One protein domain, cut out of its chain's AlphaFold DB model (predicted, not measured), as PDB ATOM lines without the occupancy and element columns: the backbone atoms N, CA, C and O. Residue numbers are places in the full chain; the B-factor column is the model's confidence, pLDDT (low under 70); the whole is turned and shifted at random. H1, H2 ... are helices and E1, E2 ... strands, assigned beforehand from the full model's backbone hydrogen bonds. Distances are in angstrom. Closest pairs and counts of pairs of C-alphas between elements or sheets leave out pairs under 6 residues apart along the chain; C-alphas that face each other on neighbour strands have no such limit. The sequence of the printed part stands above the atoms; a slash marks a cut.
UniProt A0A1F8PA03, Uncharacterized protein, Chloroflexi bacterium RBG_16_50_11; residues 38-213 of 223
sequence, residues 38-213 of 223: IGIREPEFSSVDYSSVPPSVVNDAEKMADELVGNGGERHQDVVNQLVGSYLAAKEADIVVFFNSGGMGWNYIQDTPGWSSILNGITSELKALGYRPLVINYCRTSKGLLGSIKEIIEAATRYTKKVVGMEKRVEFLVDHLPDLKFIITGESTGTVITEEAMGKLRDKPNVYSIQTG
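AT A GLANCE: This is residues 38 to 213 of the 223 residues of an uncharacterized protein of Chloroflexi bacterium RBG_16_50_11 (UniProt A0A1F8PA03). A strongly twisted sheet of five strands stands in the middle, with H5 and H6 along its strands over one face, H3 along them over the other, and H2 slantwise over the E1 and E3 side. H1 packs on H2 and H5, away from the sheet, and H4 lies past the end of E3, off the sheet and touching no helix. The printed part has 176 residues, with six named helices and five named strands in the order E1 H1 H2 E2 H3 E3 H4 H5 E4 H6 E5; the sheet runs E1 E3 E2 E4 E5 and is mixed. The class is mixed, helices and strands, in three layers, that is, helices on both faces of a sheet: H2, H5 and H6 on one, H3 on the other. The whole is compact, with a radius of gyration of the C-alphas of 15.5 A, and rounded, spanning 44 by 42 by 30 A.

HOW THE PARTS SIT: The edge strand E1, residues 39 to 42, is antiparallel to E3, residues 133 to 139, with N 39 and O 139 within hydrogen-bond range at 2.8 A. E3 is parallel to E2, residues 95 to 100, with N 97 and O 134 at 2.8 A. E2 is parallel to E4, residues 181 to 187, with N 98 and O 183 at 2.8 A. E4 is parallel to the other edge strand, E5, residues 207 to 212, with N 208 and O 182 at 2.8 A. H2, residues 74 to 90, is on the sheet over E1 and E3 at a height of 9.1 A, slantwise to the strands at 53 degrees to E1 on the local plane. H3, residues 113 to 128, has a height of 8.6 A over the sheet and runs along the strands. H5, residues 163 to 176, and H6, residues 189 to 201, lie on the opposite face from H3, each at a height of 8.0 A and along the strands. H5 is the hub. It touches H6 at a steep tilt of 46 degrees, the same way, closest at the C-alphas of Glu 167 and Ala 197, 4.8 A. It touches H1, residues 55 to 69, at a shallow tilt of 5 degrees, opposite ways, closest at the C-alphas of Leu 68 and Gly 165, 6.7 A. With residues 83 to 90 alone H2 touches H5, closest at the C-alphas of Tyr 87 and Leu 173, 6.2 A. H1 also touches H2, closest at the C-alphas of Ala 61 and Val 80, 5.3 A. H4, residues 145 to 156, is close to H6 but not clearly touching, with the C-alphas of Ala 155 and Thr 189 7.8 A apart. E2, H3, E3 and E4, H6, E5 are strand-helix-strand units, two parallel neighbour strands with a helix between them in the chain; E3, H4 H5, E4 is a split one, with E2 between its strands, and the three crossovers are right-handed. Every O i to N i+4 pair is within hydrogen-bond range in H1, H2, H3 and H4; H5 has 9 of 10 and H6 8 of 9.

IN THESE COORDINATES: E1 begins at C-alpha 39, (204.647, 310.657, 146.025). H1 measures 20.9 A from first to last C-alpha, H2 23.9 A, H3 22.3 A, H4 16.9 A, H5 20.5 A and H6 19.0 A. H2 begins at C-alpha 74, (194.632, 302.200, 141.545). E1 measures 9.4 A, E2 16.4 A, E3 19.5 A, E4 20.3 A and E5 17.2 A. E5 ends at C-alpha 212, (222.128, 320.262, 152.195).

THE WHOLE: The C-alphas farthest apart, those of Gly 130 and Leu 146, are 43.9 A apart. The printed part has no cut. The links from E1 to H1 and from E2 to H3 are long, 12 residues each. The mean pLDDT of the printed part is 86.8, and residues 142 to 164 are under 70.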
ATOM      1  N   ILE A  38     205.539 305.944 145.422       74.69
ATOM      2  CA  ILE A  38     206.014 307.243 144.944       74.69
ATOM      3  C   ILE A  38     204.985 308.332 145.262       74.69
ATOM      4  O   ILE A  38     203.782 308.160 145.068       74.69
ATOM      5  N   GLY A  39     205.458 309.501 145.679       78.00
ATOM      6  CA  GLY A  39     204.647 310.657 146.025       78.00
ATOM      7  C   GLY A  39     204.685 310.956 147.516       78.00
ATOM      8  O   GLY A  39     205.719 310.811 148.166       78.00
ATOM      9  N   ILE A  40     203.557 311.419 148.042       78.06
ATOM     10  CA  ILE A  40     203.438 311.826 149.442       78.06
ATOM     11  C   ILE A  40     203.152 310.592 150.287       78.06
ATOM     12  O   ILE A  40     202.188 309.871 150.025       78.06
ATOM     13  N   ARG A  41     204.024 310.329 151.261       81.06
ATOM     14  CA  ARG A  41     203.954 309.119 152.095       81.06
ATOM     15  C   ARG A  41     203.681 309.410 153.558       81.06
ATOM     16  O   ARG A  41     203.100 308.565 154.225       81.06
ATOM     17  N   GLU A  42     204.083 310.581 154.039       80.31
ATOM     18  CA  GLU A  42     203.731 311.037 155.379       80.31
ATOM     19  C   GLU A  42     203.271 312.497 155.312       80.31
ATOM     20  O   GLU A  42     204.005 313.324 154.759       80.31
ATOM     21  N   PRO A  43     202.092 312.825 155.869       82.81
ATOM     22  CA  PRO A  43     201.100 311.890 156.420       82.81
ATOM     23  C   PRO A  43     200.417 311.026 155.332       82.81
ATOM     24  O   PRO A  43     200.463 311.351 154.147       82.81
ATOM     25  N   GLU A  44     199.830 309.889 155.726       83.38
ATOM     26  CA  GLU A  44     199.126 308.979 154.807       83.38
ATOM     27  C   GLU A  44     197.686 309.459 154.548       83.38
ATOM     28  O   GLU A  44     196.973 309.830 155.480       83.38
ATOM     29  N   PHE A  45     197.248 309.422 153.286       81.88
ATOM     30  CA  PHE A  45     195.953 309.958 152.843       81.88
ATOM     31  C   PHE A  45     195.068 308.923 152.128       81.88
ATOM     32  O   PHE A  45     194.320 309.264 151.223       81.88
ATOM     33  N   SER A  46     195.127 307.644 152.496       70.81
ATOM     34  CA  SER A  46     194.428 306.557 151.780       70.81
ATOM     35  C   SER A  46     192.886 306.592 151.861       70.81
ATOM     36  O   SER A  46     192.223 305.838 151.154       70.81
ATOM     37  N   SER A  47     192.288 307.474 152.674       73.94
ATOM     38  CA  SER A  47     190.827 307.585 152.863       73.94
ATOM     39  C   SER A  47     190.349 309.040 152.969       73.94
ATOM     40  O   SER A  47     189.893 309.502 154.013       73.94
ATOM     41  N   VAL A  48     190.477 309.791 151.874       82.31
ATOM     42  CA  VAL A  48     190.071 311.203 151.836       82.31
ATOM     43  C   VAL A  48     188.559 311.351 151.668       82.31
ATOM     44  O   VAL A  48     187.973 310.784 150.748       82.31
ATOM     45  N   ASP A  49     187.931 312.158 152.524       87.38
ATOM     46  CA  ASP A  49     186.549 312.600 152.335       87.38
ATOM     47  C   ASP A  49     186.493 313.838 151.426       87.38
ATOM     48  O   ASP A  49     186.799 314.964 151.825       87.38
ATOM     49  N   TYR A  50     186.063 313.607 150.190       90.38
ATOM     50  CA  TYR A  50     185.938 314.624 149.151       90.38
ATOM     51  C   TYR A  50     184.760 315.581 149.372       90.38
ATOM     52  O   TYR A  50     184.722 316.643 148.754       90.38
ATOM     53  N   SER A  51     183.802 315.247 150.245       88.88
ATOM     54  CA  SER A  51     182.565 316.029 150.404       88.88
ATOM     55  C   SER A  51     182.805 317.460 150.903       88.88
ATOM     56  O   SER A  51     182.018 318.360 150.616       88.88
ATOM     57  N   SER A  52     183.912 317.676 151.618       87.94
ATOM     58  CA  SER A  52     184.322 318.975 152.166       87.94
ATOM     59  C   SER A  52     185.285 319.760 151.264       87.94
ATOM     60  O   SER A  52     185.743 320.842 151.641       87.94
ATOM     61  N   VAL A  53     185.619 319.220 150.088       94.50
ATOM     62  CA  VAL A  53     186.630 319.767 149.179       94.50
ATOM     63  C   VAL A  53     185.942 320.521 148.037       94.50
ATOM     64  O   VAL A  53     185.002 319.994 147.439       94.50
ATOM     65  N   PRO A  54     186.393 321.741 147.681       96.25
ATOM     66  CA  PRO A  54     185.864 322.439 146.516       96.25
ATOM     67  C   PRO A  54     186.001 321.588 145.239       96.25
ATOM     68  O   PRO A  54     187.087 321.063 144.987       96.25
ATOM     69  N   PRO A  55     184.963 321.497 144.381       95.62
ATOM     70  CA  PRO A  55     185.022 320.677 143.171       95.62
ATOM     71  C   PRO A  55     186.189 321.019 142.237       95.62
ATOM     72  O   PRO A  55     186.725 320.134 141.582       95.62
ATOM     73  N   SER A  56     186.619 322.285 142.198       96.75
ATOM     74  CA  SER A  56     187.788 322.703 141.416       96.75
ATOM     75  C   SER A  56     189.072 322.005 141.865       96.75
ATOM     76  O   SER A  56     189.818 321.532 141.020       96.75
ATOM     77  N   VAL A  57     189.290 321.867 143.175       97.31
ATOM     78  CA  VAL A  57     190.472 321.194 143.741       97.31
ATOM     79  C   VAL A  57     190.474 319.710 143.372       97.31
ATOM     80  O   VAL A  57     191.518 319.157 143.042       97.31
ATOM     81  N   VAL A  58     189.304 319.062 143.400       96.75
ATOM     82  CA  VAL A  58     189.171 317.646 143.024       96.75
ATOM     83  C   VAL A  58     189.431 317.452 141.530       96.75
ATOM     84  O   VAL A  58     190.239 316.605 141.161       96.75
ATOM     85  N   ASN A  59     188.815 318.272 140.677       96.31
ATOM     86  CA  ASN A  59     188.988 318.188 139.226       96.31
ATOM     87  C   ASN A  59     190.443 318.451 138.802       96.31
ATOM     88  O   ASN A  59     190.977 317.752 137.941       96.31
ATOM     89  N   ASP A  60     191.099 319.440 139.414       97.19
ATOM     90  CA  ASP A  60     192.503 319.740 139.132       97.19
ATOM     91  C   ASP A  60     193.431 318.630 139.656       97.19
ATOM     92  O   ASP A  60     194.424 318.303 139.001       97.19
ATOM     93  N   ALA A  61     193.078 317.975 140.771       95.50
ATOM     94  CA  ALA A  61     193.798 316.802 141.265       95.50
ATOM     95  C   ALA A  61     193.674 315.600 140.316       95.50
ATOM     96  O   ALA A  61     194.678 314.939 140.048       95.50
ATOM     97  N   GLU A  62     192.481 315.330 139.776       95.00
ATOM     98  CA  GLU A  62     192.263 314.279 138.770       95.00
ATOM     99  C   GLU A  62     193.064 314.546 137.495       95.00
ATOM    100  O   GLU A  62     193.778 313.666 137.010       95.00
ATOM    101  N   LYS A  63     193.017 315.783 136.989       94.88
ATOM    102  CA  LYS A  63     193.786 316.188 135.809       94.88
ATOM    103  C   LYS A  63     195.291 316.051 136.042       94.88
ATOM    104  O   LYS A  63     196.016 315.561 135.179       94.88
ATOM    105  N   MET A  64     195.780 316.466 137.207       93.44
ATOM    106  CA  MET A  64     197.194 316.324 137.542       93.44
ATOM    107  C   MET A  64     197.601 314.855 137.710       93.44
ATOM    108  O   MET A  64     198.712 314.478 137.331       93.44
ATOM    109  N   ALA A  65     196.722 314.005 138.247       91.12
ATOM    110  CA  ALA A  65     196.955 312.568 138.296       91.12
ATOM    111  C   ALA A  65     197.063 311.970 136.884       91.12
ATOM    112  O   ALA A  65     198.012 311.227 136.625       91.12
ATOM    113  N   ASP A  66     196.195 312.372 135.951       90.31
ATOM    114  CA  ASP A  66     196.289 311.968 134.542       90.31
ATOM    115  C   ASP A  66     197.648 312.345 133.928       90.31
ATOM    116  O   ASP A  66     198.268 311.530 133.244       90.31
ATOM    117  N   GLU A  67     198.145 313.556 134.203       87.94
ATOM    118  CA  GLU A  67     199.451 314.025 133.720       87.94
ATOM    119  C   GLU A  67     200.627 313.233 134.317       87.94
ATOM    120  O   GLU A  67     201.619 312.972 133.629       87.94
ATOM    121  N   LEU A  68     200.540 312.854 135.597       84.00
ATOM    122  CA  LEU A  68     201.636 312.208 136.324       84.00
ATOM    123  C   LEU A  68     201.716 310.698 136.091       84.00
ATOM    124  O   LEU A  68     202.820 310.150 136.020       84.00
ATOM    125  N   VAL A  69     200.569 310.020 136.038       84.75
ATOM    126  CA  VAL A  69     200.508 308.549 136.055       84.75
ATOM    127  C   VAL A  69     199.617 307.951 134.968       84.75
ATOM    128  O   VAL A  69     199.590 306.730 134.825       84.75
ATOM    129  N   GLY A  70     198.971 308.787 134.152       83.06
ATOM    130  CA  GLY A  70     197.992 308.354 133.159       83.06
ATOM    131  C   GLY A  70     196.599 308.160 133.757       83.06
ATOM    132  O   GLY A  70     196.420 308.151 134.972       83.06
ATOM    133  N   ASN A  71     195.607 308.016 132.879       80.50
ATOM    134  CA  ASN A  71     194.202 307.926 133.274       80.50
ATOM    135  C   ASN A  71     193.836 306.516 133.762       80.50
ATOM    136  O   ASN A  71     194.052 305.522 133.059       80.50
ATOM    137  N   GLY A  72     193.214 306.468 134.941       72.94
ATOM    138  CA  GLY A  72     192.561 305.286 135.488       72.94
ATOM    139  C   GLY A  72     193.481 304.346 136.272       72.94
ATOM    140  O   GLY A  72     194.706 304.390 136.198       72.94
ATOM    141  N   GLY A  73     192.856 303.457 137.045       80.44
ATOM    142  CA  GLY A  73     193.540 302.461 137.874       80.44
ATOM    143  C   GLY A  73     193.858 302.931 139.297       80.44
ATOM    144  O   GLY A  73     193.663 304.086 139.661       80.44
ATOM    145  N   GLU A  74     194.350 301.998 140.113       81.81
ATOM    146  CA  GLU A  74     194.632 302.200 141.545       81.81
ATOM    147  C   GLU A  74     195.618 303.352 141.785       81.81
ATOM    148  O   GLU A  74     195.393 304.216 142.628       81.81
ATOM    149  N   ARG A  75     196.662 303.438 140.953       82.38
ATOM    150  CA  ARG A  75     197.693 304.467 141.086       82.38
ATOM    151  C   ARG A  75     197.169 305.879 140.827       82.38
ATOM    152  O   ARG A  75     197.628 306.810 141.487       82.38
ATOM    153  N   HIS A  76     196.250 306.045 139.876       89.56
ATOM    154  CA  HIS A  76     195.607 307.333 139.609       89.56
ATOM    155  C   HIS A  76     194.877 307.813 140.859       89.56
ATOM    156  O   HIS A  76     195.202 308.879 141.382       89.56
ATOM    157  N   GLN A  77     194.019 306.959 141.421       89.50
ATOM    158  CA  GLN A  77     193.279 307.269 142.640       89.50
ATOM    159  C   GLN A  77     194.206 307.564 143.829       89.50
ATOM    160  O   GLN A  77     193.932 308.487 144.594       89.50
ATOM    161  N   ASP A  78     195.329 306.853 143.964       88.25
ATOM    162  CA  ASP A  78     196.338 307.150 144.985       88.25
ATOM    163  C   ASP A  78     196.943 308.548 144.819       88.25
ATOM    164  O   ASP A  78     197.170 309.249 145.805       88.25
ATOM    165  N   VAL A  79     197.222 308.981 143.583       89.69
ATOM    166  CA  VAL A  79     197.718 310.342 143.328       89.69
ATOM    167  C   VAL A  79     196.653 311.376 143.677       89.69
ATOM    168  O   VAL A  79     196.998 312.344 144.356       89.69
ATOM    169  N   VAL A  80     195.393 311.162 143.279       92.81
ATOM    170  CA  VAL A  80     194.280 312.062 143.627       92.81
ATOM    171  C   VAL A  80     194.135 312.160 145.146       92.81
ATOM    172  O   VAL A  80     194.164 313.260 145.695       92.81
ATOM    173  N   ASN A  81     194.092 311.023 145.844       92.94
ATOM    174  CA  ASN A  81     194.022 310.956 147.303       92.94
ATOM    175  C   ASN A  81     195.194 311.704 147.961       92.94
ATOM    176  O   ASN A  81     194.989 312.485 148.887       92.94
ATOM    177  N   GLN A  82     196.424 311.526 147.466       92.69
ATOM    178  CA  GLN A  82     197.589 312.253 147.978       92.69
ATOM    179  C   GLN A  82     197.462 313.768 147.778       92.69
ATOM    180  O   GLN A  82     197.789 314.520 148.694       92.69
ATOM    181  N   LEU A  83     197.011 314.229 146.607       94.81
ATOM    182  CA  LEU A  83     196.858 315.657 146.308       94.81
ATOM    183  C   LEU A  83     195.762 316.290 147.175       94.81
ATOM    184  O   LEU A  83     196.015 317.267 147.880       94.81
ATOM    185  N   VAL A  84     194.572 315.689 147.193       96.00
ATOM    186  CA  VAL A  84     193.423 316.206 147.947       96.00
ATOM    187  C   VAL A  84     193.644 316.098 149.456       96.00
ATOM    188  O   VAL A  84     193.352 317.040 150.192       96.00
ATOM    189  N   GLY A  85     194.221 314.994 149.930       94.69
ATOM    190  CA  GLY A  85     194.591 314.832 151.335       94.69
ATOM    191  C   GLY A  85     195.622 315.867 151.781       94.69
ATOM    192  O   GLY A  85     195.461 316.486 152.834       94.69
ATOM    193  N   SER A  86     196.622 316.146 150.939       94.94
ATOM    194  CA  SER A  86     197.608 317.199 151.215       94.94
ATOM    195  C   SER A  86     196.974 318.579 151.261       94.94
ATOM    196  O   SER A  86     197.312 319.355 152.145       94.94
ATOM    197  N   TYR A  87     196.028 318.879 150.367       96.31
ATOM    198  CA  TYR A  87     195.264 320.127 150.409       96.31
ATOM    199  C   TYR A  87     194.474 320.268 151.717       96.31
ATOM    200  O   TYR A  87     194.556 321.299 152.385       96.31
ATOM    201  N   LEU A  88     193.756 319.217 152.124       95.31
ATOM    202  CA  LEU A  88     192.979 319.208 153.365       95.31
ATOM    203  C   LEU A  88     193.845 319.341 154.619       95.31
ATOM    204  O   LEU A  88     193.407 319.959 155.585       95.31
ATOM    205  N   ALA A  89     195.054 318.779 154.618       94.12
ATOM    206  CA  ALA A  89     196.003 318.959 155.711       94.12
ATOM    207  C   ALA A  89     196.629 320.365 155.691       94.12
ATOM    208  O   ALA A  89     196.773 321.000 156.735       94.12
ATOM    209  N   ALA A  90     196.989 320.864 154.506       96.38
ATOM    210  CA  ALA A  90     197.690 322.130 154.330       96.38
ATOM    211  C   ALA A  90     196.807 323.355 154.593       96.38
ATOM    212  O   ALA A  90     197.318 324.350 155.098       96.38
ATOM    213  N   LYS A  91     195.497 323.296 154.312       95.00
ATOM    214  CA  LYS A  91     194.578 324.427 154.559       95.00
ATOM    215  C   LYS A  91     194.483 324.831 156.038       95.00
ATOM    216  O   LYS A  91     194.093 325.952 156.340       95.00
ATOM    217  N   GLU A  92     194.837 323.923 156.949       94.06
ATOM    218  CA  GLU A  92     194.863 324.164 158.397       94.06
ATOM    219  C   GLU A  92     196.260 324.558 158.913       94.06
ATOM    220  O   GLU A  92     196.436 324.793 160.111       94.06
ATOM    221  N   ALA A  93     197.264 324.610 158.037       96.94
ATOM    222  CA  ALA A  93     198.631 324.999 158.358       96.94
ATOM    223  C   ALA A  93     198.880 326.475 158.015       96.94
ATOM    224  O   ALA A  93     198.104 327.101 157.299       96.94
ATOM    225  N   ASP A  94     199.999 327.015 158.499       97.19
ATOM    226  CA  ASP A  94     200.492 328.337 158.078       97.19
ATOM    227  C   ASP A  94     201.731 328.214 157.171       97.19
ATOM    228  O   ASP A  94     202.040 329.111 156.382       97.19
ATOM    229  N   ILE A  95     202.459 327.094 157.289       97.94
ATOM    230  CA  ILE A  95     203.652 326.778 156.498       97.94
ATOM    231  C   ILE A  95     203.683 325.275 156.214       97.94
ATOM    232  O   ILE A  95     203.542 324.469 157.135       97.94
ATOM    233  N   VAL A  96     203.934 324.887 154.965       97.69
ATOM    234  CA  VAL A  96     204.150 323.487 154.571       97.69
ATOM    235  C   VAL A  96     205.621 323.261 154.256       97.69
ATOM    236  O   VAL A  96     206.206 323.965 153.437       97.69
ATOM    237  N   VAL A  97     206.225 322.259 154.887       97.00
ATOM    238  CA  VAL A  97     207.615 321.856 154.680       97.00
ATOM    239  C   VAL A  97     207.634 320.525 153.936       97.00
ATOM    240  O   VAL A  97     207.316 319.488 154.512       97.00
ATOM    241  N   PHE A  98     208.016 320.540 152.664       95.19
ATOM    242  CA  PHE A  98     208.239 319.327 151.883       95.19
ATOM    243  C   PHE A  98     209.648 318.796 152.133       95.19
ATOM    244  O   PHE A  98     210.612 319.550 152.017       95.19
ATOM    245  N   PHE A  99     209.793 317.508 152.422       93.81
ATOM    246  CA  PHE A  99     211.087 316.843 152.547       93.81
ATOM    247  C   PHE A  99     211.307 315.835 151.426       93.81
ATOM    248  O   PHE A  99     210.480 314.953 151.210       93.81
ATOM    249  N   ASN A 100     212.432 315.970 150.727       90.88
ATOM    250  CA  ASN A 100     212.904 315.037 149.712       90.88
ATOM    251  C   ASN A 100     214.258 314.453 150.142       90.88
ATOM    252  O   ASN A 100     215.288 315.134 150.128       90.88
ATOM    253  N   SER A 101     214.239 313.182 150.542       89.31
ATOM    254  CA  SER A 101     215.393 312.495 151.132       89.31
ATOM    255  C   SER A 101     216.543 312.265 150.147       89.31
ATOM    256  O   SER A 101     216.372 312.304 148.933       89.31
ATOM    257  N   GLY A 102     217.748 312.004 150.655       84.06
ATOM    258  CA  GLY A 102     218.901 311.653 149.828       84.06
ATOM    259  C   GLY A 102     218.912 310.202 149.351       84.06
ATOM    260  O   GLY A 102     217.919 309.471 149.415       84.06
ATOM    261  N   GLY A 103     220.066 309.766 148.844       81.12
ATOM    262  CA  GLY A 103     220.287 308.390 148.402       81.12
ATOM    263  C   GLY A 103     219.305 307.963 147.313       81.12
ATOM    264  O   GLY A 103     219.233 308.597 146.260       81.12
ATOM    265  N   MET A 104     218.557 306.892 147.584       77.56
ATOM    266  CA  MET A 104     217.638 306.289 146.617       77.56
ATOM    267  C   MET A 104     216.249 306.943 146.587       77.56
ATOM    268  O   MET A 104     215.434 306.601 145.733       77.56
ATOM    269  N   GLY A 105     215.975 307.886 147.497       76.06
ATOM    270  CA  GLY A 105     214.761 308.701 147.462       76.06
ATOM    271  C   GLY A 105     213.482 308.022 147.947       76.06
ATOM    272  O   GLY A 105     212.395 308.445 147.565       76.06
ATOM    273  N   TRP A 106     213.593 306.966 148.752       79.81
ATOM    274  CA  TRP A 106     212.455 306.250 149.351       79.81
ATOM    275  C   TRP A 106     212.454 306.288 150.885       79.81
ATOM    276  O   TRP A 106     211.677 305.574 151.521       79.81
ATOM    277  N   ASN A 107     213.419 306.994 151.482       82.44
ATOM    278  CA  ASN A 107     213.604 306.996 152.927       82.44
ATOM    279  C   ASN A 107     212.550 307.882 153.577       82.44
ATOM    280  O   ASN A 107     212.281 308.986 153.095       82.44
ATOM    281  N   TYR A 108     212.005 307.399 154.690       84.31
ATOM    282  CA  TYR A 108     211.180 308.217 155.555       84.31
ATOM    283  C   TYR A 108     212.032 309.172 156.394       84.31
ATOM    284  O   TYR A 108     213.245 308.988 156.503       84.31
ATOM    285  N   ILE A 109     211.409 310.182 157.008       83.44
ATOM    286  CA  ILE A 109     212.124 311.159 157.846       83.44
ATOM    287  C   ILE A 109     212.827 310.457 159.019       83.44
ATOM    288  O   ILE A 109     213.974 310.759 159.342       83.44
ATOM    289  N   GLN A 110     212.171 309.476 159.637       82.94
ATOM    290  CA  GLN A 110     212.731 308.646 160.710       82.94
ATOM    291  C   GLN A 110     213.947 307.824 160.265       82.94
ATOM    292  O   GLN A 110     214.805 307.509 161.090       82.94
ATOM    293  N   ASP A 111     214.049 307.517 158.969       85.56
ATOM    294  CA  ASP A 111     215.161 306.766 158.389       85.56
ATOM    295  C   ASP A 111     216.349 307.685 158.026       85.56
ATOM    296  O   ASP A 111     217.395 307.201 157.589       85.56
ATOM    297  N   THR A 112     216.221 309.008 158.220       84.81
ATOM    298  CA  THR A 112     217.268 310.013 157.969       84.81
ATOM    299  C   THR A 112     217.581 310.828 159.238       84.81
ATOM    300  O   THR A 112     217.262 312.013 159.315       84.81
ATOM    301  N   PRO A 113     218.262 310.258 160.260       85.38
ATOM    302  CA  PRO A 113     218.400 310.885 161.585       85.38
ATOM    303  C   PRO A 113     218.955 312.318 161.576       85.38
ATOM    304  O   PRO A 113     218.496 313.165 162.343       85.38
ATOM    305  N   GLY A 114     219.908 312.611 160.683       87.25
ATOM    306  CA  GLY A 114     220.435 313.967 160.511       87.25
ATOM    307  C   GLY A 114     219.350 314.957 160.078       87.25
ATOM    308  O   GLY A 114     219.172 315.999 160.706       87.25
ATOM    309  N   TRP A 115     218.568 314.598 159.060       90.25
ATOM    310  CA  TRP A 115     217.473 315.430 158.565       90.25
ATOM    311  C   TRP A 115     216.252 315.446 159.476       90.25
ATOM    312  O   TRP A 115     215.624 316.492 159.601       90.25
ATOM    313  N   SER A 116     215.966 314.360 160.194       91.38
ATOM    314  CA  SER A 116     214.971 314.358 161.268       91.38
ATOM    315  C   SER A 116     215.286 315.437 162.311       91.38
ATOM    316  O   SER A 116     214.420 316.241 162.653       91.38
ATOM    317  N   SER A 117     216.547 315.542 162.749       92.75
ATOM    318  CA  SER A 117     216.972 316.601 163.673       92.75
ATOM    319  C   SER A 117     216.833 318.003 163.073       92.75
ATOM    320  O   SER A 117     216.417 318.924 163.775       92.75
ATOM    321  N   ILE A 118     217.169 318.182 161.792       93.88
ATOM    322  CA  ILE A 118     217.048 319.475 161.098       93.88
ATOM    323  C   ILE A 118     215.576 319.889 160.975       93.88
ATOM    324  O   ILE A 118     215.232 321.016 161.324       93.88
ATOM    325  N   LEU A 119     214.692 318.985 160.544       94.44
ATOM    326  CA  LEU A 119     213.251 319.239 160.435       94.44
ATOM    327  C   LEU A 119     212.626 319.533 161.801       94.44
ATOM    328  O   LEU A 119     211.792 320.431 161.914       94.44
ATOM    329  N   ASN A 120     213.064 318.847 162.858       94.94
ATOM    330  CA  ASN A 120     212.649 319.158 164.225       94.94
ATOM    331  C   ASN A 120     213.090 320.566 164.646       94.94
ATOM    332  O   ASN A 120     212.296 321.298 165.235       94.94
ATOM    333  N   GLY A 121     214.317 320.972 164.308       96.44
ATOM    334  CA  GLY A 121     214.795 322.337 164.528       96.44
ATOM    335  C   GLY A 121     213.943 323.369 163.787       96.44
ATOM    336  O   GLY A 121     213.374 324.254 164.416       96.44
ATOM    337  N   ILE A 122     213.766 323.198 162.472       95.62
ATOM    338  CA  ILE A 122     212.937 324.077 161.630       95.62
ATOM    339  C   ILE A 122     211.523 324.199 162.208       95.62
ATOM    340  O   ILE A 122     211.033 325.300 162.433       95.62
ATOM    341  N   THR A 123     210.858 323.075 162.481       96.56
ATOM    342  CA  THR A 123     209.480 323.087 162.990       96.56
ATOM    343  C   THR A 123     209.369 323.698 164.384       96.56
ATOM    344  O   THR A 123     208.360 324.340 164.672       96.56
ATOM    345  N   SER A 124     210.383 323.542 165.239       97.81
ATOM    346  CA  SER A 124     210.414 324.158 166.570       97.81
ATOM    347  C   SER A 124     210.548 325.676 166.481       97.81
ATOM    348  O   SER A 124     209.774 326.383 167.123       97.81
ATOM    349  N   GLU A 125     211.450 326.176 165.637       98.06
ATOM    350  CA  GLU A 125     211.611 327.617 165.400       98.06
ATOM    351  C   GLU A 125     210.341 328.230 164.790       98.06
ATOM    352  O   GLU A 125     209.854 329.257 165.257       98.06
ATOM    353  N   LEU A 126     209.728 327.566 163.803       97.38
ATOM    354  CA  LEU A 126     208.467 328.028 163.213       97.38
ATOM    355  C   LEU A 126     207.338 328.103 164.251       97.38
ATOM    356  O   LEU A 126     206.598 329.086 164.281       97.38
ATOM    357  N   LYS A 127     207.228 327.105 165.135       97.94
ATOM    358  CA  LYS A 127     206.257 327.120 166.240       97.94
ATOM    359  C   LYS A 127     206.554 328.219 167.258       97.94
ATOM    360  O   LYS A 127     205.621 328.863 167.726       97.94
ATOM    361  N   ALA A 128     207.825 328.462 167.581       98.12
ATOM    362  CA  ALA A 128     208.228 329.545 168.480       98.12
ATOM    363  C   ALA A 128     207.860 330.931 167.921       98.12
ATOM    364  O   ALA A 128     207.529 331.837 168.681       98.12
ATOM    365  N   LEU A 129     207.841 331.070 166.592       97.44
ATOM    366  CA  LEU A 129     207.359 332.258 165.881       97.44
ATOM    367  C   LEU A 129     205.824 332.333 165.759       97.44
ATOM    368  O   LEU A 129     205.308 333.295 165.194       97.44
ATOM    369  N   GLY A 130     205.091 331.347 166.285       97.56
ATOM    370  CA  GLY A 130     203.628 331.311 166.285       97.56
ATOM    371  C   GLY A 130     202.988 330.660 165.055       97.56
ATOM    372  O   GLY A 130     201.770 330.725 164.921       97.56
ATOM    373  N   TYR A 131     203.768 330.027 164.173       97.94
ATOM    374  CA  TYR A 131     203.235 329.309 163.013       97.94
ATOM    375  C   TYR A 131     202.833 327.866 163.349       97.94
ATOM    376  O   TYR A 131     203.398 327.222 164.239       97.94
ATOM    377  N   ARG A 132     201.911 327.312 162.558       97.38
ATOM    378  CA  ARG A 132     201.525 325.895 162.529       97.38
ATOM    379  C   ARG A 132     202.177 325.205 161.322       97.38
ATOM    380  O   ARG A 132     201.606 325.238 160.230       97.38
ATOM    381  N   PRO A 133     203.380 324.615 161.469       97.06
ATOM    382  CA  PRO A 133     204.035 323.926 160.367       97.06
ATOM    383  C   PRO A 133     203.437 322.532 160.131       97.06
ATOM    384  O   PRO A 133     203.258 321.762 161.077       97.06
ATOM    385  N   LEU A 134     203.221 322.186 158.863       96.81
ATOM    386  CA  LEU A 134     202.937 320.829 158.394       96.81
ATOM    387  C   LEU A 134     204.167 320.290 157.662       96.81
ATOM    388  O   LEU A 134     204.658 320.937 156.742       96.81
ATOM    389  N   VAL A 135     204.656 319.109 158.034       95.56
ATOM    390  CA  VAL A 135     205.746 318.440 157.307       95.56
ATOM    391  C   VAL A 135     205.157 317.368 156.399       95.56
ATOM    392  O   VAL A 135     204.363 316.548 156.854       95.56
ATOM    393  N   ILE A 136     205.563 317.377 155.131       93.75
ATOM    394  CA  ILE A 136     205.169 316.405 154.113       93.75
ATOM    395  C   ILE A 136     206.419 315.693 153.604       93.75
ATOM    396  O   ILE A 136     207.325 316.323 153.061       93.75
ATOM    397  N   ASN A 137     206.461 314.371 153.738       90.94
ATOM    398  CA  ASN A 137     207.546 313.557 153.208       90.94
ATOM    399  C   ASN A 137     207.235 313.082 151.781       90.94
ATOM    400  O   ASN A 137     206.225 312.407 151.544       90.94
ATOM    401  N   TYR A 138     208.125 313.408 150.845       86.88
ATOM    402  CA  TYR A 138     208.046 313.017 149.444       86.88
ATOM    403  C   TYR A 138     209.046 311.898 149.128       86.88
ATOM    404  O   TYR A 138     210.263 312.084 149.187       86.88
ATOM    405  N   CYS A 139     208.521 310.746 148.715       84.31
ATOM    406  CA  CYS A 139     209.301 309.626 148.199       84.31
ATOM    407  C   CYS A 139     209.257 309.627 146.669       84.31
ATOM    408  O   CYS A 139     208.192 309.588 146.061       84.31
ATOM    409  N   ARG A 140     210.415 309.635 146.012       78.00
ATOM    410  CA  ARG A 140     210.530 309.710 144.542       78.00
ATOM    411  C   ARG A 140     210.801 308.374 143.849       78.00
ATOM    412  O   ARG A 140     210.826 308.318 142.619       78.00
ATOM    413  N   THR A 141     211.050 307.321 144.620       70.69
ATOM    414  CA  THR A 141     211.409 305.992 144.113       70.69
ATOM    415  C   THR A 141     210.743 304.929 144.966       70.69
ATOM    416  O   THR A 141     210.575 305.097 146.173       70.69
ATOM    417  N   SER A 142     210.389 303.815 144.337       67.88
ATOM    418  CA  SER A 142     209.932 302.620 145.045       67.88
ATOM    419  C   SER A 142     211.075 301.883 145.738       67.88
ATOM    420  O   SER A 142     212.198 301.842 145.230       67.88
ATOM    421  N   LYS A 143     210.809 301.250 146.886       65.12
ATOM    422  CA  LYS A 143     211.812 300.392 147.533       65.12
ATOM    423  C   LYS A 143     212.080 299.157 146.663       65.12
ATOM    424  O   LYS A 143     211.156 298.441 146.289       65.12
ATOM    425  N   GLY A 144     213.352 298.865 146.374       64.31
ATOM    426  CA  GLY A 144     213.756 297.617 145.714       64.31
ATOM    427  C   GLY A 144     214.954 297.738 144.773       64.31
ATOM    428  O   GLY A 144     215.447 298.827 144.482       64.31
ATOM    429  N   LEU A 145     215.431 296.593 144.269       55.62
ATOM    430  CA  LEU A 145     216.604 296.517 143.385       55.62
ATOM    431  C   LEU A 145     216.362 297.226 142.041       55.62
ATOM    432  O   LEU A 145     217.239 297.922 141.541       55.62
ATOM    433  N   LEU A 146     215.155 297.089 141.481       61.69
ATOM    434  CA  LEU A 146     214.761 297.792 140.256       61.69
ATOM    435  C   LEU A 146     214.659 299.305 140.489       61.69
ATOM    436  O   LEU A 146     215.244 300.056 139.711       61.69
ATOM    437  N   GLY A 147     214.041 299.728 141.600       59.56
ATOM    438  CA  GLY A 147     214.038 301.126 142.054       59.56
ATOM    439  C   GLY A 147     215.443 301.699 142.184       59.56
ATOM    440  O   GLY A 147     215.735 302.810 141.741       59.56
ATOM    441  N   SER A 148     216.360 300.876 142.693       60.31
ATOM    442  CA  SER A 148     217.756 301.259 142.856       60.31
ATOM    443  C   SER A 148     218.462 301.521 141.528       60.31
ATOM    444  O   SER A 148     219.145 302.528 141.356       60.31
ATOM    445  N   ILE A 149     218.299 300.597 140.579       60.03
ATOM    446  CA  ILE A 149     218.919 300.680 139.253       60.03
ATOM    447  C   ILE A 149     218.367 301.886 138.487       60.03
ATOM    448  O   ILE A 149     219.140 302.620 137.873       60.03
ATOM    449  N   LYS A 150     217.051 302.126 138.552       64.25
ATOM    450  CA  LYS A 150     216.438 303.287 137.898       64.25
ATOM    451  C   LYS A 150     216.903 304.606 138.499       64.25
ATOM    452  O   LYS A 150     217.129 305.545 137.749       64.25
ATOM    453  N   GLU A 151     217.105 304.685 139.810       65.12
ATOM    454  CA  GLU A 151     217.654 305.894 140.432       65.12
ATOM    455  C   GLU A 151     219.078 306.203 139.953       65.12
ATOM    456  O   GLU A 151     219.391 307.351 139.656       65.12
ATOM    457  N   ILE A 152     219.937 305.188 139.823       62.47
ATOM    458  CA  ILE A 152     221.303 305.366 139.300       62.47
ATOM    459  C   ILE A 152     221.269 305.891 137.859       62.47
ATOM    460  O   ILE A 152     222.054 306.766 137.491       62.47
ATOM    461  N   ILE A 153     220.348 305.373 137.045       63.38
ATOM    462  CA  ILE A 153     220.131 305.835 135.670       63.38
ATOM    463  C   ILE A 153     219.635 307.283 135.664       63.38
ATOM    464  O   ILE A 153     220.184 308.103 134.935       63.38
ATOM    465  N   GLU A 154     218.636 307.609 136.482       65.44
ATOM    466  CA  GLU A 154     218.098 308.968 136.585       65.44
ATOM    467  C   GLU A 154     219.175 309.950 137.057       65.44
ATOM    468  O   GLU A 154     219.315 311.022 136.476       65.44
ATOM    469  N   ALA A 155     220.024 309.566 138.014       60.22
ATOM    470  CA  ALA A 155     221.188 310.352 138.409       60.22
ATOM    471  C   ALA A 155     222.139 310.604 137.225       60.22
ATOM    472  O   ALA A 155     222.593 311.733 137.025       60.22
ATOM    473  N   ALA A 156     222.391 309.584 136.396       58.53
ATOM    474  CA  ALA A 156     223.209 309.710 135.190       58.53
ATOM    475  C   ALA A 156     222.562 310.607 134.113       58.53
ATOM    476  O   ALA A 156     223.276 311.279 133.367       58.53
ATOM    477  N   THR A 157     221.227 310.676 134.059       62.56
ATOM    478  CA  THR A 157     220.463 311.567 133.168       62.56
ATOM    479  C   THR A 157     220.007 312.867 133.838       62.56
ATOM    480  O   THR A 157     219.135 313.559 133.305       62.56
ATOM    481  N   ARG A 158     220.591 313.218 134.995       59.38
ATOM    482  CA  ARG A 158     220.292 314.438 135.770       59.38
ATOM    483  C   ARG A 158     218.813 314.602 136.153       59.38
ATOM    484  O   ARG A 158     218.312 315.715 136.203       59.38
ATOM    485  N   TYR A 159     218.110 313.503 136.409       59.59
ATOM    486  CA  TYR A 159     216.744 313.456 136.948       59.59
ATOM    487  C   TYR A 159     215.638 314.113 136.110       59.59
ATOM    488  O   TYR A 159     214.538 314.327 136.615       59.59
ATOM    489  N   THR A 160     215.874 314.385 134.824       58.91
ATOM    490  CA  THR A 160     214.947 315.121 133.937       58.91
ATOM    491  C   THR A 160     213.481 314.664 133.984       58.91
ATOM    492  O   THR A 160     212.590 315.499 133.830       58.91
ATOM    493  N   LYS A 161     213.194 313.377 134.239       58.62
ATOM    494  CA  LYS A 161     211.816 312.861 134.348       58.62
ATOM    495  C   LYS A 161     211.233 312.945 135.766       58.62
ATOM    496  O   LYS A 161     210.046 313.226 135.910       58.62
ATOM    497  N   LYS A 162     212.037 312.731 136.817       62.31
ATOM    498  CA  LYS A 162     211.582 312.704 138.229       62.31
ATOM    499  C   LYS A 162     211.302 314.076 138.837       62.31
ATOM    500  O   LYS A 162     210.550 314.156 139.807       62.31
ATOM    501  N   VAL A 163     211.830 315.140 138.232       59.03
ATOM    502  CA  VAL A 163     211.547 316.534 138.617       59.03
ATOM    503  C   VAL A 163     210.049 316.845 138.592       59.03
ATOM    504  O   VAL A 163     209.545 317.490 139.508       59.03
ATOM    505  N   VAL A 164     209.325 316.338 137.587       68.81
ATOM    506  CA  VAL A 164     207.903 316.662 137.368       68.81
ATOM    507  C   VAL A 164     207.030 316.237 138.553       68.81
ATOM    508  O   VAL A 164     206.090 316.937 138.907       68.81
ATOM    509  N   GLY A 165     207.356 315.121 139.214       80.31
ATOM    510  CA  GLY A 165     206.517 314.567 140.279       80.31
ATOM    511  C   GLY A 165     206.444 315.429 141.541       80.31
ATOM    512  O   GLY A 165     205.369 315.565 142.119       80.31
ATOM    513  N   MET A 166     207.566 316.011 141.975       86.06
ATOM    514  CA  MET A 166     207.598 316.837 143.186       86.06
ATOM    515  C   MET A 166     207.058 318.236 142.905       86.06
ATOM    516  O   MET A 166     206.193 318.720 143.628       86.06
ATOM    517  N   GLU A 167     207.554 318.854 141.833       89.50
ATOM    518  CA  GLU A 167     207.145 320.182 141.383       89.50
ATOM    519  C   GLU A 167     205.627 320.274 141.239       89.50
ATOM    520  O   GLU A 167     205.028 321.142 141.861       89.50
ATOM    521  N   LYS A 168     204.997 319.351 140.498       90.94
ATOM    522  CA  LYS A 168     203.546 319.368 140.267       90.94
ATOM    523  C   LYS A 168     202.746 319.312 141.564       90.94
ATOM    524  O   LYS A 168     201.761 320.020 141.718       90.94
ATOM    525  N   ARG A 169     203.197 318.520 142.539       92.38
ATOM    526  CA  ARG A 169     202.528 318.407 143.845       92.38
ATOM    527  C   ARG A 169     202.633 319.683 144.668       92.38
ATOM    528  O   ARG A 169     201.682 320.030 145.360       92.38
ATOM    529  N   VAL A 170     203.774 320.366 144.605       94.25
ATOM    530  CA  VAL A 170     203.934 321.668 145.260       94.25
ATOM    531  C   VAL A 170     203.120 322.730 144.520       94.25
ATOM    532  O   VAL A 170     202.383 323.465 145.165       94.25
ATOM    533  N   GLU A 171     203.193 322.763 143.186       95.31
ATOM    534  CA  GLU A 171     202.420 323.662 142.317       95.31
ATOM    535  C   GLU A 171     200.918 323.559 142.609       95.31
ATOM    536  O   GLU A 171     200.281 324.577 142.852       95.31
ATOM    537  N   PHE A 172     200.385 322.338 142.717       96.31
ATOM    538  CA  PHE A 172     198.991 322.086 143.087       96.31
ATOM    539  C   PHE A 172     198.582 322.790 144.385       96.31
ATOM    540  O   PHE A 172     197.548 323.454 144.442       96.31
ATOM    541  N   LEU A 173     199.391 322.666 145.443       96.94
ATOM    542  CA  LEU A 173     199.078 323.319 146.713       96.94
ATOM    543  C   LEU A 173     199.247 324.833 146.632       96.94
ATOM    544  O   LEU A 173     198.423 325.551 147.185       96.94
ATOM    545  N   VAL A 174     200.282 325.319 145.948       96.31
ATOM    546  CA  VAL A 174     200.527 326.757 145.770       96.31
ATOM    547  C   VAL A 174     199.368 327.421 145.027       96.31
ATOM    548  O   VAL A 174     198.940 328.505 145.414       96.31
ATOM    549  N   ASP A 175     198.837 326.771 143.995       96.00
ATOM    550  CA  ASP A 175     197.761 327.325 143.172       96.00
ATOM    551  C   ASP A 175     196.407 327.333 143.897       96.00
ATOM    552  O   ASP A 175     195.598 328.239 143.689       96.00
ATOM    553  N   HIS A 176     196.164 326.371 144.793       97.25
ATOM    554  CA  HIS A 176     194.924 326.295 145.574       97.25
ATOM    555  C   HIS A 176     194.993 326.959 146.956       97.25
ATOM    556  O   HIS A 176     193.945 327.223 147.550       97.25
ATOM    557  N   LEU A 177     196.192 327.225 147.478       97.00
ATOM    558  CA  LEU A 177     196.446 327.861 148.776       97.00
ATOM    559  C   LEU A 177     197.496 328.984 148.616       97.00
ATOM    560  O   LEU A 177     198.587 328.895 149.188       97.00
ATOM    561  N   PRO A 178     197.194 330.050 147.847       95.50
ATOM    562  CA  PRO A 178     198.185 331.055 147.436       95.50
ATOM    563  C   PRO A 178     198.760 331.883 148.593       95.50
ATOM    564  O   PRO A 178     199.873 332.397 148.485       95.50
ATOM    565  N   ASP A 179     198.035 331.988 149.706       95.38
ATOM    566  CA  ASP A 179     198.472 332.736 150.892       95.38
ATOM    567  C   ASP A 179     199.401 331.918 151.809       95.38
ATOM    568  O   ASP A 179     200.038 332.466 152.714       95.38
ATOM    569  N   LEU A 180     199.493 330.601 151.590       97.06
ATOM    570  CA  LEU A 180     200.306 329.694 152.392       97.06
ATOM    571  C   LEU A 180     201.778 329.779 151.984       97.06
ATOM    572  O   LEU A 180     202.100 329.982 150.813       97.06
ATOM    573  N   LYS A 181     202.692 329.589 152.939       97.88
ATOM    574  CA  LYS A 181     204.132 329.511 152.652       97.88
ATOM    575  C   LYS A 181     204.575 328.063 152.498       97.88
ATOM    576  O   LYS A 181     204.161 327.190 153.259       97.88
ATOM    577  N   PHE A 182     205.496 327.827 151.575       97.38
ATOM    578  CA  PHE A 182     206.034 326.507 151.276       97.38
ATOM    579  C   PHE A 182     207.552 326.519 151.414       97.38
ATOM    580  O   PHE A 182     208.220 327.406 150.893       97.38
ATOM    581  N   ILE A 183     208.112 325.529 152.101       96.81
ATOM    582  CA  ILE A 183     209.555 325.311 152.199       96.81
ATOM    583  C   ILE A 183     209.851 323.941 151.604       96.81
ATOM    584  O   ILE A 183     209.431 322.919 152.143       96.81
ATOM    585  N   ILE A 184     210.589 323.906 150.503       95.50
ATOM    586  CA  ILE A 184     211.028 322.667 149.874       95.50
ATOM    587  C   ILE A 184     212.424 322.323 150.381       95.50
ATOM    588  O   ILE A 184     213.370 323.093 150.228       95.50
ATOM    589  N   THR A 185     212.571 321.152 150.983       95.00
ATOM    590  CA  THR A 185     213.826 320.711 151.581       95.00
ATOM    591  C   THR A 185     214.393 319.493 150.869       95.00
ATOM    592  O   THR A 185     213.642 318.629 150.409       95.00
ATOM    593  N   GLY A 186     215.718 319.450 150.740       91.94
ATOM    594  CA  GLY A 186     216.415 318.414 149.983       91.94
ATOM    595  C   GLY A 186     217.739 317.996 150.615       91.94
ATOM    596  O   GLY A 186     218.544 318.832 151.032       91.94
ATOM    597  N   GLU A 187     217.988 316.691 150.635       91.94
ATOM    598  CA  GLU A 187     219.237 316.082 151.096       91.94
ATOM    599  C   GLU A 187     219.973 315.406 149.939       91.94
ATOM    600  O   GLU A 187     219.377 314.597 149.236       91.94
ATOM    601  N   SER A 188     221.283 315.626 149.783       88.81
ATOM    602  CA  SER A 188     222.114 314.884 148.822       88.81
ATOM    603  C   SER A 188     221.480 314.824 147.421       88.81
ATOM    604  O   SER A 188     221.147 315.856 146.861       88.81
ATOM    605  N   THR A 189     221.249 313.651 146.833       85.31
ATOM    606  CA  THR A 189     220.548 313.512 145.541       85.31
ATOM    607  C   THR A 189     219.146 314.133 145.515       85.31
ATOM    608  O   THR A 189     218.706 314.577 144.458       85.31
ATOM    609  N   GLY A 190     218.466 314.233 146.660       86.69
ATOM    610  CA  GLY A 190     217.204 314.953 146.803       86.69
ATOM    611  C   GLY A 190     217.323 316.452 146.510       86.69
ATOM    612  O   GLY A 190     216.373 317.031 145.984       86.69
ATOM    613  N   THR A 191     218.492 317.073 146.729       90.06
ATOM    614  CA  THR A 191     218.703 318.494 146.388       90.06
ATOM    615  C   THR A 191     218.569 318.744 144.896       90.06
ATOM    616  O   THR A 191     218.102 319.800 144.514       90.06
ATOM    617  N   VAL A 192     218.925 317.779 144.042       87.19
ATOM    618  CA  VAL A 192     218.823 317.945 142.586       87.19
ATOM    619  C   VAL A 192     217.368 318.150 142.169       87.19
ATOM    620  O   VAL A 192     217.059 319.049 141.402       87.19
ATOM    621  N   ILE A 193     216.449 317.357 142.719       84.94
ATOM    622  CA  ILE A 193     215.018 317.489 142.413       84.94
ATOM    623  C   ILE A 193     214.424 318.728 143.073       84.94
ATOM    624  O   ILE A 193     213.606 319.401 142.455       84.94
ATOM    625  N   THR A 194     214.846 319.044 144.300       90.50
ATOM    626  CA  THR A 194     214.447 320.283 144.975       90.50
ATOM    627  C   THR A 194     214.874 321.512 144.170       90.50
ATOM    628  O   THR A 194     214.066 322.413 143.980       90.50
ATOM    629  N   GLU A 195     216.099 321.528 143.645       89.81
ATOM    630  CA  GLU A 195     216.633 322.620 142.832       89.81
ATOM    631  C   GLU A 195     215.862 322.793 141.521       89.81
ATOM    632  O   GLU A 195     215.434 323.893 141.185       89.81
ATOM    633  N   GLU A 196     215.647 321.704 140.786       87.56
ATOM    634  CA  GLU A 196     214.902 321.748 139.527       87.56
ATOM    635  C   GLU A 196     213.436 322.159 139.750       87.56
ATOM    636  O   GLU A 196     212.880 322.930 138.965       87.56
ATOM    637  N   ALA A 197     212.809 321.700 140.842       89.69
ATOM    638  CA  ALA A 197     211.475 322.148 141.235       89.69
ATOM    639  C   ALA A 197     211.468 323.653 141.551       89.69
ATOM    640  O   ALA A 197     210.599 324.374 141.062       89.69
ATOM    641  N   MET A 198     212.465 324.154 142.289       91.50
ATOM    642  CA  MET A 198     212.619 325.589 142.547       91.50
ATOM    643  C   MET A 198     212.848 326.397 141.270       91.50
ATOM    644  O   MET A 198     212.313 327.494 141.148       91.50
ATOM    645  N   GLY A 199     213.580 325.860 140.290       90.50
ATOM    646  CA  GLY A 199     213.771 326.510 138.992       90.50
ATOM    647  C   GLY A 199     212.452 326.783 138.261       90.50
ATOM    648  O   GLY A 199     212.317 327.811 137.597       90.50
ATOM    649  N   LYS A 200     211.462 325.899 138.421       89.00
ATOM    650  CA  LYS A 200     210.121 326.036 137.829       89.00
ATOM    651  C   LYS A 200     209.156 326.842 138.700       89.00
ATOM    652  O   LYS A 200     208.302 327.546 138.175       89.00
ATOM    653  N   LEU A 201     209.337 326.797 140.019       91.75
ATOM    654  CA  LEU A 201     208.546 327.548 140.997       91.75
ATOM    655  C   LEU A 201     209.125 328.938 141.312       91.75
ATOM    656  O   LEU A 201     208.611 329.626 142.187       91.75
ATOM    657  N   ARG A 202     210.172 329.381 140.603       90.62
ATOM    658  CA  ARG A 202     210.915 330.625 140.886       90.62
ATOM    659  C   ARG A 202     210.055 331.892 140.919       90.62
ATOM    660  O   ARG A 202     210.401 332.847 141.604       90.62
ATOM    661  N   ASP A 203     208.953 331.899 140.173       92.00
ATOM    662  CA  ASP A 203     208.047 333.044 140.067       92.00
ATOM    663  C   ASP A 203     206.967 333.026 141.174       92.00
ATOM    664  O   ASP A 203     206.116 333.915 141.229       92.00
ATOM    665  N   LYS A 204     206.989 332.025 142.072       93.75
ATOM    666  CA  LYS A 204     206.075 331.880 143.215       93.75
ATOM    667  C   LYS A 204     206.740 332.447 144.487       93.75
ATOM    668  O   LYS A 204     207.584 331.782 145.088       93.75
ATOM    669  N   PRO A 205     206.378 333.663 144.944       94.25
ATOM    670  CA  PRO A 205     207.090 334.360 146.025       94.25
ATOM    671  C   PRO A 205     206.911 333.724 147.414       94.25
ATOM    672  O   PRO A 205     207.619 334.074 148.358       94.25
ATOM    673  N   ASN A 206     205.948 332.814 147.550       95.94
ATOM    674  CA  ASN A 206     205.625 332.079 148.767       95.94
ATOM    675  C   ASN A 206     206.320 330.707 148.854       95.94
ATOM    676  O   ASN A 206     206.028 329.947 149.778       95.94
ATOM    677  N   VAL A 207     207.230 330.387 147.925       96.81
ATOM    678  CA  VAL A 207     207.984 329.127 147.897       96.81
ATOM    679  C   VAL A 207     209.466 329.387 148.177       96.81
ATOM    680  O   VAL A 207     210.119 330.183 147.509       96.81
ATOM    681  N   TYR A 208     210.011 328.682 149.163       95.94
ATOM    682  CA  TYR A 208     211.398 328.773 149.617       95.94
ATOM    683  C   TYR A 208     212.074 327.403 149.533       95.94
ATOM    684  O   TYR A 208     211.391 326.380 149.465       95.94
ATOM    685  N   SER A 209     213.408 327.351 149.616       94.88
ATOM    686  CA  SER A 209     214.115 326.072 149.732       94.88
ATOM    687  C   SER A 209     215.238 326.056 150.764       94.88
ATOM    688  O   SER A 209     215.871 327.074 151.031       94.88
ATOM    689  N   ILE A 210     215.474 324.876 151.346       94.62
ATOM    690  CA  ILE A 210     216.612 324.581 152.227       94.62
ATOM    691  C   ILE A 210     217.246 323.278 151.748       94.62
ATOM    692  O   ILE A 210     216.621 322.220 151.777       94.62
ATOM    693  N   GLN A 211     218.499 323.334 151.317       92.38
ATOM    694  CA  GLN A 211     219.169 322.200 150.686       92.38
ATOM    695  C   GLN A 211     220.504 321.921 151.374       92.38
ATOM    696  O   GLN A 211     221.249 322.850 151.687       92.38
ATOM    697  N   THR A 212     220.837 320.646 151.597       91.19
ATOM    698  CA  THR A 212     222.128 320.262 152.195       91.19
ATOM    699  C   THR A 212     222.800 319.138 151.421       91.19
ATOM    700  O   THR A 212     222.154 318.181 150.992       91.19
ATOM    701  N   GLY A 213     224.124 319.234 151.282       88.19
ATOM    702  CA  GLY A 213     224.933 318.172 150.691       88.19
ATOM    703  C   GLY A 213     224.730 317.996 149.187       88.19
ATOM    704  O   GLY A 213     224.814 316.865 148.713       88.19
TER     705      GLY A 213